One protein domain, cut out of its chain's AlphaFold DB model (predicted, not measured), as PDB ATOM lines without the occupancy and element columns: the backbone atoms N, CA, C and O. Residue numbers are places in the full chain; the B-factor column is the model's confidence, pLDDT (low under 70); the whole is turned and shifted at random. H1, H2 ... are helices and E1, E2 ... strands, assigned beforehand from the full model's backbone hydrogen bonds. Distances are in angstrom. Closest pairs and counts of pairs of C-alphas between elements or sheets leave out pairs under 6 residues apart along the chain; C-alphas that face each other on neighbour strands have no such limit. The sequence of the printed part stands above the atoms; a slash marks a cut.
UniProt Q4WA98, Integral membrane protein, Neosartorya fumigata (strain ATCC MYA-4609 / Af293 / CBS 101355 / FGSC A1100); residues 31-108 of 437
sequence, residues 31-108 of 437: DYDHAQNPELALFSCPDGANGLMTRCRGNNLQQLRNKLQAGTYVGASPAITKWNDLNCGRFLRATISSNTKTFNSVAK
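What this domain is: This is residues 31 to 108 of the 437 residues of the protein "Integral membrane protein" of Neosartorya fumigata (strain ATCC MYA-4609 / Af293 / CBS 101355 / FGSC A1100) (UniProt Q4WA98). With little regular structure, this is a body of loops and two short helices, from which the hairpin of E2 and E3 reaches out as an arm; its tip, residues 96 to 101, sticks out. E1 lies beside E3, completing a strongly twisted mixed sheet, E1 E3 E2. The printed part has 78 residues with helices H1, H2, then strands E1, E2, E3; 25 residues are in named elements, class mixed. It is compact, radius of gyration of the C-alphas 12.2 A, spanning 37 by 26 by 19 A.

Where its parts are: After residues 31 to 51, find C-alpha 52 at (109.822, 102.802, 135.063), where H1 (52 to 56) begins. Then come H2 (61 to 65), E1 (72 to 75, 9.9 A), E2 (91 to 95, 13.0 A) and E3 (102 to 107, 15.2 A), ending at (108.742, 99.754, 125.290).

How they stand to each other: E3 is parallel to E1 (N 73 to O 104, 2.9 A) and antiparallel to E2 (N 92 to O 105, 2.8 A). H2 only just grazes the sheet; its Arg 65 and Thr 72 of E1 have the closest C-alphas, 7.9 A. H1 is not on the sheet, and is close to but not clearly touching H2 (C-alphas 56 and 64, 6.6 A). In both helices every O i to N i+4 pair is within hydrogen-bond range.

The domain as a whole: C-alphas 48 and 98 are farthest apart, 37.9 A. The printed part has no cut; E1 to E2 is a long link. Residues 105, 107 and 108 have pLDDT under 70.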
ATOM      1  N   ASP A  31      94.983  98.405 127.285       81.12
ATOM      2  CA  ASP A  31      95.660  98.356 128.591       81.12
ATOM      3  C   ASP A  31      96.783  99.406 128.718       81.12
ATOM      4  O   ASP A  31      97.179  99.756 129.827       81.12
ATOM      5  N   TYR A  32      97.287  99.941 127.599       86.06
ATOM      6  CA  TYR A  32      98.245 101.053 127.596       86.06
ATOM      7  C   TYR A  32      97.587 102.426 127.417       86.06
ATOM      8  O   TYR A  32      98.286 103.434 127.300       86.06
ATOM      9  N   ASP A  33      96.256 102.490 127.396       87.81
ATOM     10  CA  ASP A  33      95.547 103.759 127.377       87.81
ATOM     11  C   ASP A  33      95.610 104.403 128.767       87.81
ATOM     12  O   ASP A  33      95.251 103.807 129.787       87.81
ATOM     13  N   HIS A  34      96.049 105.656 128.812       83.69
ATOM     14  CA  HIS A  34      96.147 106.431 130.042       83.69
ATOM     15  C   HIS A  34      94.799 106.573 130.757       83.69
ATOM     16  O   HIS A  34      94.777 106.649 131.983       83.69
ATOM     17  N   ALA A  35      93.685 106.522 130.019       85.12
ATOM     18  CA  ALA A  35      92.343 106.538 130.598       85.12
ATOM     19  C   ALA A  35      92.050 105.323 131.499       85.12
ATOM     20  O   ALA A  35      91.205 105.417 132.386       85.12
ATOM     21  N   GLN A  36      92.733 104.188 131.298       84.75
ATOM     22  CA  GLN A  36      92.598 103.012 132.169       84.75
ATOM     23  C   GLN A  36      93.429 103.133 133.456       84.75
ATOM     24  O   GLN A  36      93.171 102.418 134.419       84.75
ATOM     25  N   ASN A  37      94.434 104.019 133.462       90.00
ATOM     26  CA  ASN A  37      95.361 104.283 134.565       90.00
ATOM     27  C   ASN A  37      95.835 103.040 135.369       90.00
ATOM     28  O   ASN A  37      95.776 103.051 136.601       90.00
ATOM     29  N   PRO A  38      96.319 101.963 134.721       86.38
ATOM     30  CA  PRO A  38      96.779 100.777 135.441       86.38
ATOM     31  C   PRO A  38      98.051 101.053 136.257       86.38
ATOM     32  O   PRO A  38      98.891 101.883 135.886       86.38
ATOM     33  N   GLU A  39      98.224 100.303 137.346       88.81
ATOM     34  CA  GLU A  39      99.447 100.314 138.157       88.81
ATOM     35  C   GLU A  39     100.658  99.826 137.346       88.81
ATOM     36  O   GLU A  39     100.578  98.840 136.612       88.81
ATOM     37  N   LEU A  40     101.811 100.494 137.487       87.88
ATOM     38  CA  LEU A  40     103.034 100.115 136.770       87.88
ATOM     39  C   LEU A  40     103.563  98.738 137.200       87.88
ATOM     40  O   LEU A  40     104.209  98.084 136.385       87.88
ATOM     41  N   ALA A  41     103.231  98.287 138.416       86.56
ATOM     42  CA  ALA A  41     103.573  96.973 138.967       86.56
ATOM     43  C   ALA A  41     103.058  95.788 138.124       86.56
ATOM     44  O   ALA A  41     103.587  94.686 138.220       86.56
ATOM     45  N   LEU A  42     102.043  96.012 137.281       80.06
ATOM     46  CA  LEU A  42     101.434  94.978 136.440       80.06
ATOM     47  C   LEU A  42     102.215  94.687 135.145       80.06
ATOM     48  O   LEU A  42     101.833  93.790 134.398       80.06
ATOM     49  N   PHE A  43     103.284  95.436 134.862       85.25
ATOM     50  CA  PHE A  43     104.039  95.359 133.609       85.25
ATOM     51  C   PHE A  43     105.435  94.748 133.812       85.25
ATOM     52  O   PHE A  43     105.929  94.692 134.931       85.25
ATOM     53  N   SER A  44     106.119  94.340 132.732       79.88
ATOM     54  CA  SER A  44     107.463  93.724 132.810       79.88
ATOM     55  C   SER A  44     108.577  94.686 133.243       79.88
ATOM     56  O   SER A  44     109.640  94.241 133.664       79.88
ATOM     57  N   CYS A  45     108.337  95.998 133.178       89.50
ATOM     58  CA  CYS A  45     109.285  97.038 133.584       89.50
ATOM     59  C   CYS A  45     108.757  97.891 134.752       89.50
ATOM     60  O   CYS A  45     108.686  99.120 134.600       89.50
ATOM     61  N   PRO A  46     108.334  97.291 135.884       89.44
ATOM     62  CA  PRO A  46     107.775  98.056 136.980       89.44
ATOM     63  C   PRO A  46     108.904  98.792 137.704       89.44
ATOM     64  O   PRO A  46     109.019 100.002 137.575       89.44
ATOM     65  N   ASP A  47     109.808  98.072 138.354       89.81
ATOM     66  CA  ASP A  47     110.870  98.556 139.235       89.81
ATOM     67  C   ASP A  47     112.246  97.948 138.874       89.81
ATOM     68  O   ASP A  47     112.444  97.417 137.778       89.81
ATOM     69  N   GLY A  48     113.238  98.106 139.759       91.31
ATOM     70  CA  GLY A  48     114.638  97.752 139.499       91.31
ATOM     71  C   GLY A  48     115.424  98.867 138.799       91.31
ATOM     72  O   GLY A  48     114.890  99.944 138.534       91.31
ATOM     73  N   ALA A  49     116.708  98.630 138.518       95.00
ATOM     74  CA  ALA A  49     117.617  99.643 137.956       95.00
ATOM     75  C   ALA A  49     117.135 100.241 136.613       95.00
ATOM     76  O   ALA A  49     117.355 101.419 136.341       95.00
ATOM     77  N   ASN A  50     116.429  99.451 135.802       92.88
ATOM     78  CA  ASN A  50     115.869  99.834 134.505       92.88
ATOM     79  C   ASN A  50     114.342 100.059 134.551       92.88
ATOM     80  O   ASN A  50     113.748 100.421 133.535       92.88
ATOM     81  N   GLY A  51     113.693  99.850 135.701       91.19
ATOM     82  CA  GLY A  51     112.240  99.950 135.859       91.19
ATOM     83  C   GLY A  51     111.698 101.373 135.766       91.19
ATOM     84  O   GLY A  51     112.348 102.346 136.156       91.19
ATOM     85  N   LEU A  52     110.466 101.504 135.276       91.50
ATOM     86  CA  LEU A  52     109.822 102.802 135.063       91.50
ATOM     87  C   LEU A  52     109.396 103.479 136.373       91.50
ATOM     88  O   LEU A  52     109.458 104.700 136.470       91.50
ATOM     89  N   MET A  53     109.023 102.717 137.399       92.69
ATOM     90  CA  MET A  53     108.749 103.234 138.742       92.69
ATOM     91  C   MET A  53     110.012 103.834 139.357       92.69
ATOM     92  O   MET A  53     109.962 104.938 139.890       92.69
ATOM     93  N   THR A  54     111.158 103.167 139.210       94.06
ATOM     94  CA  THR A  54     112.449 103.652 139.719       94.06
ATOM     95  C   THR A  54     112.909 104.901 138.971       94.06
ATOM     96  O   THR A  54     113.232 105.918 139.584       94.06
ATOM     97  N   ARG A  55     112.905 104.853 137.631       92.19
ATOM     98  CA  ARG A  55     113.442 105.932 136.785       92.19
ATOM     99  C   ARG A  55     112.523 107.143 136.722       92.19
ATOM    100  O   ARG A  55     112.995 108.275 136.761       92.19
ATOM    101  N   CYS A  56     111.217 106.915 136.640       90.12
ATOM    102  CA  CYS A  56     110.236 107.982 136.505       90.12
ATOM    103  C   CYS A  56     109.538 108.309 137.828       90.12
ATOM    104  O   CYS A  56     108.740 109.233 137.843       90.12
ATOM    105  N   ARG A  57     109.803 107.630 138.955       93.31
ATOM    106  CA  ARG A  57     109.162 107.897 140.265       93.31
ATOM    107  C   ARG A  57     107.630 107.993 140.184       93.31
ATOM    108  O   ARG A  57     107.049 108.977 140.644       93.31
ATOM    109  N   GLY A  58     106.984 107.068 139.484       91.19
ATOM    110  CA  GLY A  58     105.526 107.025 139.327       91.19
ATOM    111  C   GLY A  58     105.025 105.602 139.521       91.19
ATOM    112  O   GLY A  58     105.743 104.669 139.191       91.19
ATOM    113  N   ASN A  59     103.813 105.432 140.040       93.25
ATOM    114  CA  ASN A  59     103.264 104.122 140.406       93.25
ATOM    115  C   ASN A  59     102.157 103.648 139.455       93.25
ATOM    116  O   ASN A  59     101.755 102.489 139.507       93.25
ATOM    117  N   ASN A  60     101.674 104.512 138.560       93.44
ATOM    118  CA  ASN A  60     100.649 104.183 137.569       93.44
ATOM    119  C   ASN A  60     100.898 104.881 136.225       93.44
ATOM    120  O   ASN A  60     101.799 105.715 136.077       93.44
ATOM    121  N   LEU A  61     100.112 104.500 135.219       90.94
ATOM    122  CA  LEU A  61     100.287 104.968 133.848       90.94
ATOM    123  C   LEU A  61      99.994 106.465 133.675       90.94
ATOM    124  O   LEU A  61     100.619 107.100 132.825       90.94
ATOM    125  N   GLN A  62      99.090 107.042 134.472       93.31
ATOM    126  CA  GLN A  62      98.791 108.475 134.433       93.31
ATOM    127  C   GLN A  62      99.947 109.305 135.010       93.31
ATOM    128  O   GLN A  62     100.359 110.296 134.413       93.31
ATOM    129  N   GLN A  63     100.531 108.879 136.131       94.19
ATOM    130  CA  GLN A  63     101.722 109.523 136.695       94.19
ATOM    131  C   GLN A  63     102.922 109.407 135.758       94.19
ATOM    132  O   GLN A  63     103.686 110.362 135.626       94.19
ATOM    133  N   LEU A  64     103.079 108.259 135.092       91.94
ATOM    134  CA  LEU A  64     104.109 108.082 134.073       91.94
ATOM    135  C   LEU A  64     103.880 109.037 132.894       91.94
ATOM    136  O   LEU A  64     104.819 109.710 132.486       91.94
ATOM    137  N   ARG A  65     102.640 109.157 132.400       92.31
ATOM    138  CA  ARG A  65     102.269 110.082 131.315       92.31
ATOM    139  C   ARG A  65     102.723 111.507 131.591       92.31
ATOM    140  O   ARG A  65     103.338 112.115 130.728       92.31
ATOM    141  N   ASN A  66     102.458 112.007 132.797       93.06
ATOM    142  CA  ASN A  66     102.796 113.376 133.193       93.06
ATOM    143  C   ASN A  66     104.311 113.648 133.200       93.06
ATOM    144  O   ASN A  66     104.726 114.799 133.282       93.06
ATOM    145  N   LYS A  67     105.131 112.594 133.145       92.38
ATOM    146  CA  LYS A  67     106.595 112.666 133.139       92.38
ATOM    147  C   LYS A  67     107.210 112.332 131.786       92.38
ATOM    148  O   LYS A  67     108.412 112.508 131.610       92.38
ATOM    149  N   LEU A  68     106.413 111.830 130.847       88.25
ATOM    150  CA  LEU A  68     106.840 111.602 129.476       88.25
ATOM    151  C   LEU A  68     106.632 112.875 128.656       88.25
ATOM    152  O   LEU A  68     105.750 113.685 128.937       88.25
ATOM    153  N   GLN A  69     107.444 113.047 127.614       89.75
ATOM    154  CA  GLN A  69     107.261 114.144 126.669       89.75
ATOM    155  C   GLN A  69     105.889 114.039 125.993       89.75
ATOM    156  O   GLN A  69     105.421 112.936 125.688       89.75
ATOM    157  N   ALA A  70     105.264 115.186 125.720       88.56
ATOM    158  CA  ALA A  70     103.995 115.238 125.004       88.56
ATOM    159  C   ALA A  70     104.080 114.457 123.678       88.56
ATOM    160  O   ALA A  70     105.070 114.541 122.955       88.56
ATOM    161  N   GLY A  71     103.053 113.656 123.382       85.00
ATOM    162  CA  GLY A  71     103.037 112.781 122.203       85.00
ATOM    163  C   GLY A  71     103.829 111.473 122.349       85.00
ATOM    164  O   GLY A  71     103.925 110.719 121.381       85.00
ATOM    165  N   THR A  72     104.367 111.174 123.536       88.94
ATOM    166  CA  THR A  72     104.932 109.855 123.851       88.94
ATOM    167  C   THR A  72     103.838 108.916 124.342       88.94
ATOM    168  O   THR A  72     103.095 109.242 125.268       88.94
ATOM    169  N   TYR A  73     103.792 107.724 123.764       88.94
ATOM    170  CA  TYR A  73     102.885 106.653 124.157       88.94
ATOM    171  C   TYR A  73     103.640 105.563 124.913       88.94
ATOM    172  O   TYR A  73     104.863 105.453 124.847       88.94
ATOM    173  N   VAL A  74     102.908 104.727 125.634       90.31
ATOM    174  CA  VAL A  74     103.460 103.541 126.291       90.31
ATOM    175  C   VAL A  74     102.955 102.313 125.537       90.31
ATOM    176  O   VAL A  74     101.802 102.294 125.116       90.31
ATOM    177  N   GLY A  75     103.792 101.298 125.333       88.25
ATOM    178  CA  GLY A  75     103.375 100.090 124.615       88.25
ATOM    179  C   GLY A  75     104.296  98.903 124.862       88.25
ATOM    180  O   GLY A  75     105.383  99.057 125.400       88.25
ATOM    181  N   ALA A  76     103.877  97.698 124.480       84.88
ATOM    182  CA  ALA A  76     104.735  96.514 124.534       84.88
ATOM    183  C   ALA A  76     105.831  96.561 123.458       84.88
ATOM    184  O   ALA A  76     105.616  97.106 122.378       84.88
ATOM    185  N   SER A  77     106.980  95.939 123.727       86.25
ATOM    186  CA  SER A  77     108.019  95.726 122.714       86.25
ATOM    187  C   SER A  77     108.614  94.332 122.872       86.25
ATOM    188  O   SER A  77     108.948  93.956 123.999       86.25
ATOM    189  N   PRO A  78     108.819  93.592 121.767       80.00
ATOM    190  CA  PRO A  78     109.475  92.289 121.811       80.00
ATOM    191  C   PRO A  78     110.939  92.369 122.271       80.00
ATOM    192  O   PRO A  78     111.496  91.356 122.688       80.00
ATOM    193  N   ALA A  79     111.558  93.556 122.242       82.69
ATOM    194  CA  ALA A  79     112.920  93.766 122.726       82.69
ATOM    195  C   ALA A  79     113.056  93.630 124.256       82.69
ATOM    196  O   ALA A  79     114.163  93.448 124.759       82.69
ATOM    197  N   ILE A  80     111.959  93.723 125.014       85.19
ATOM    198  CA  ILE A  80     111.974  93.528 126.469       85.19
ATOM    199  C   ILE A  80     111.741  92.056 126.743       85.19
ATOM    200  O   ILE A  80     110.619  91.587 126.641       85.19
ATOM    201  N   THR A  81     112.791  91.322 127.099       79.44
ATOM    202  CA  THR A  81     112.744  89.855 127.206       79.44
ATOM    203  C   THR A  81     112.469  89.334 128.617       79.44
ATOM    204  O   THR A  81     112.111  88.169 128.803       79.44
ATOM    205  N   LYS A  82     112.633  90.184 129.635       79.25
ATOM    206  CA  LYS A  82     112.555  89.806 131.053       79.25
ATOM    207  C   LYS A  82     112.196  90.989 131.956       79.25
ATOM    208  O   LYS A  82     112.164  92.134 131.519       79.25
ATOM    209  N   TRP A  83     111.930  90.704 133.232       87.38
ATOM    210  CA  TRP A  83     111.807  91.749 134.253       87.38
ATOM    211  C   TRP A  83     113.122  92.529 134.378       87.38
ATOM    212  O   TRP A  83     114.195  91.920 134.347       87.38
ATOM    213  N   ASN A  84     113.026  93.857 134.510       87.50
ATOM    214  CA  ASN A  84     114.173  94.770 134.612       87.50
ATOM    215  C   ASN A  84     115.163  94.662 133.425       87.50
ATOM    216  O   ASN A  84     116.373  94.848 133.582       87.50
ATOM    217  N   ASP A  85     114.654  94.335 132.230       90.38
ATOM    218  CA  ASP A  85     115.433  94.303 130.987       90.38
ATOM    219  C   ASP A  85     116.120  95.656 130.726       90.38
ATOM    220  O   ASP A  85     115.572  96.712 131.031       90.38
ATOM    221  N   LEU A  86     117.314  95.648 130.129       93.38
ATOM    222  CA  LEU A  86     118.037  96.878 129.767       93.38
ATOM    223  C   LEU A  86     117.288  97.707 128.707       93.38
ATOM    224  O   LEU A  86     117.545  98.901 128.548       93.38
ATOM    225  N   ASN A  87     116.353  97.086 127.986       90.25
ATOM    226  CA  ASN A  87     115.460  97.762 127.054       90.25
ATOM    227  C   ASN A  87     114.240  98.410 127.740       90.25
ATOM    228  O   ASN A  87     113.486  99.127 127.079       90.25
ATOM    229  N   CYS A  88     114.043  98.213 129.049       90.75
ATOM    230  CA  CYS A  88     112.986  98.885 129.800       90.75
ATOM    231  C   CYS A  88     113.164 100.409 129.763       90.75
ATOM    232  O   CYS A  88     114.225 100.957 130.079       90.75
ATOM    233  N   GLY A  89     112.105 101.112 129.361       88.56
ATOM    234  CA  GLY A  89     112.152 102.566 129.236       88.56
ATOM    235  C   GLY A  89     112.874 103.074 127.988       88.56
ATOM    236  O   GLY A  89     113.081 104.282 127.878       88.56
ATOM    237  N   ARG A  90     113.269 102.201 127.046       90.56
ATOM    238  CA  ARG A  90     113.785 102.657 125.749       90.56
ATOM    239  C   ARG A  90     112.670 103.272 124.911       90.56
ATOM    240  O   ARG A  90     111.561 102.740 124.834       90.56
ATOM    241  N   PHE A  91     113.011 104.379 124.260       88.00
ATOM    242  CA  PHE A  91     112.160 105.042 123.286       88.00
ATOM    243  C   PHE A  91     112.320 104.365 121.930       88.00
ATOM    244  O   PHE A  91     113.425 104.252 121.402       88.00
ATOM    245  N   LEU A  92     111.201 103.930 121.369       85.06
ATOM    246  CA  LEU A  92     111.099 103.390 120.027       85.06
ATOM    247  C   LEU A  92     110.335 104.389 119.168       85.06
ATOM    248  O   LEU A  92     109.250 104.835 119.545       85.06
ATOM    249  N   ARG A  93     110.889 104.725 118.004       85.06
ATOM    250  CA  ARG A  93     110.190 105.511 116.989       85.06
ATOM    251  C   ARG A  93     109.527 104.548 116.013       85.06
ATOM    252  O   ARG A  93     110.220 103.823 115.307       85.06
ATOM    253  N   ALA A  94     108.200 104.556 115.970       81.06
ATOM    254  CA  ALA A  94     107.434 103.815 114.976       81.06
ATOM    255  C   ALA A  94     106.961 104.778 113.882       81.06
ATOM    256  O   ALA A  94     106.338 105.795 114.190       81.06
ATOM    257  N   THR A  95     107.239 104.449 112.620       79.50
ATOM    258  CA  THR A  95     106.759 105.194 111.446       79.50
ATOM    259  C   THR A  95     105.747 104.335 110.704       79.50
ATOM    260  O   THR A  95     106.073 103.229 110.273       79.50
ATOM    261  N   ILE A  96     104.524 104.833 110.534       79.94
ATOM    262  CA  ILE A  96     103.507 104.148 109.733       79.94
ATOM    263  C   ILE A  96     103.671 104.604 108.281       79.94
ATOM    264  O   ILE A  96     103.432 105.767 107.954       79.94
ATOM    265  N   SER A  97     104.082 103.687 107.404       79.06
ATOM    266  CA  SER A  97     104.377 103.995 105.997       79.06
ATOM    267  C   SER A  97     103.181 104.580 105.240       79.06
ATOM    268  O   SER A  97     103.373 105.410 104.361       79.06
ATOM    269  N   SER A  98     101.951 104.207 105.606       82.12
ATOM    270  CA  SER A  98     100.741 104.645 104.901       82.12
ATOM    271  C   SER A  98     100.349 106.106 105.137       82.12
ATOM    272  O   SER A  98      99.555 106.639 104.370       82.12
ATOM    273  N   ASN A  99     100.850 106.758 106.192       80.56
ATOM    274  CA  ASN A  99     100.460 108.135 106.516       80.56
ATOM    275  C   ASN A  99     101.609 109.015 107.026       80.56
ATOM    276  O   ASN A  99     101.355 110.131 107.477       80.56
ATOM    277  N   THR A 100     102.855 108.531 106.984       77.56
ATOM    278  CA  THR A 100     104.070 109.213 107.474       77.56
ATOM    279  C   THR A 100     104.030 109.653 108.944       77.56
ATOM    280  O   THR A 100     104.939 110.342 109.409       77.56
ATOM    281  N   LYS A 101     103.018 109.237 109.722       79.75
ATOM    282  CA  LYS A 101     102.939 109.586 111.141       79.75
ATOM    283  C   LYS A 101     104.005 108.817 111.905       79.75
ATOM    284  O   LYS A 101     104.123 107.593 111.788       79.75
ATOM    285  N   THR A 102     104.765 109.558 112.701       74.31
ATOM    286  CA  THR A 102     105.740 109.020 113.642       74.31
ATOM    287  C   THR A 102     105.190 109.128 115.053       74.31
ATOM    288  O   THR A 102     104.657 110.163 115.447       74.31
ATOM    289  N   PHE A 103     105.316 108.050 115.821       78.12
ATOM    290  CA  PHE A 103     104.983 108.050 117.239       78.12
ATOM    291  C   PHE A 103     106.171 107.524 118.033       78.12
ATOM    292  O   PHE A 103     106.791 106.524 117.661       78.12
ATOM    293  N   ASN A 104     106.483 108.204 119.134       75.06
ATOM    294  CA  ASN A 104     107.455 107.719 120.102       75.06
ATOM    295  C   ASN A 104     106.711 106.834 121.101       75.06
ATOM    296  O   ASN A 104     105.729 107.264 121.708       75.06
ATOM    297  N   SER A 105     107.163 105.596 121.260       69.56
ATOM    298  CA  SER A 105     106.616 104.654 122.231       69.56
ATOM    299  C   SER A 105     107.692 104.228 123.221       69.56
ATOM    300  O   SER A 105     108.837 103.994 122.842       69.56
ATOM    301  N   VAL A 106     107.340 104.140 124.499       70.19
ATOM    302  CA  VAL A 106     108.187 103.515 125.512       70.19
ATOM    303  C   VAL A 106     107.833 102.037 125.568       70.19
ATOM    304  O   VAL A 106     106.709 101.679 125.932       70.19
ATOM    305  N   ALA A 107     108.805 101.204 125.206       62.47
ATOM    306  CA  ALA A 107     108.742  99.754 125.290       62.47
ATOM    307  C   ALA A 107     108.462  99.307 126.741       62.47
ATOM    308  O   ALA A 107     109.158  99.742 127.665       62.47
ATOM    309  N   LYS A 108     107.458  98.445 126.961       59.69
ATOM    310  CA  LYS A 108     106.990  98.102 128.314       59.69
ATOM    311  C   LYS A 108     106.572  96.650 128.588       59.69
ATOM    312  O   LYS A 108     106.338  96.345 129.754       59.69
TER     313      LYS A 108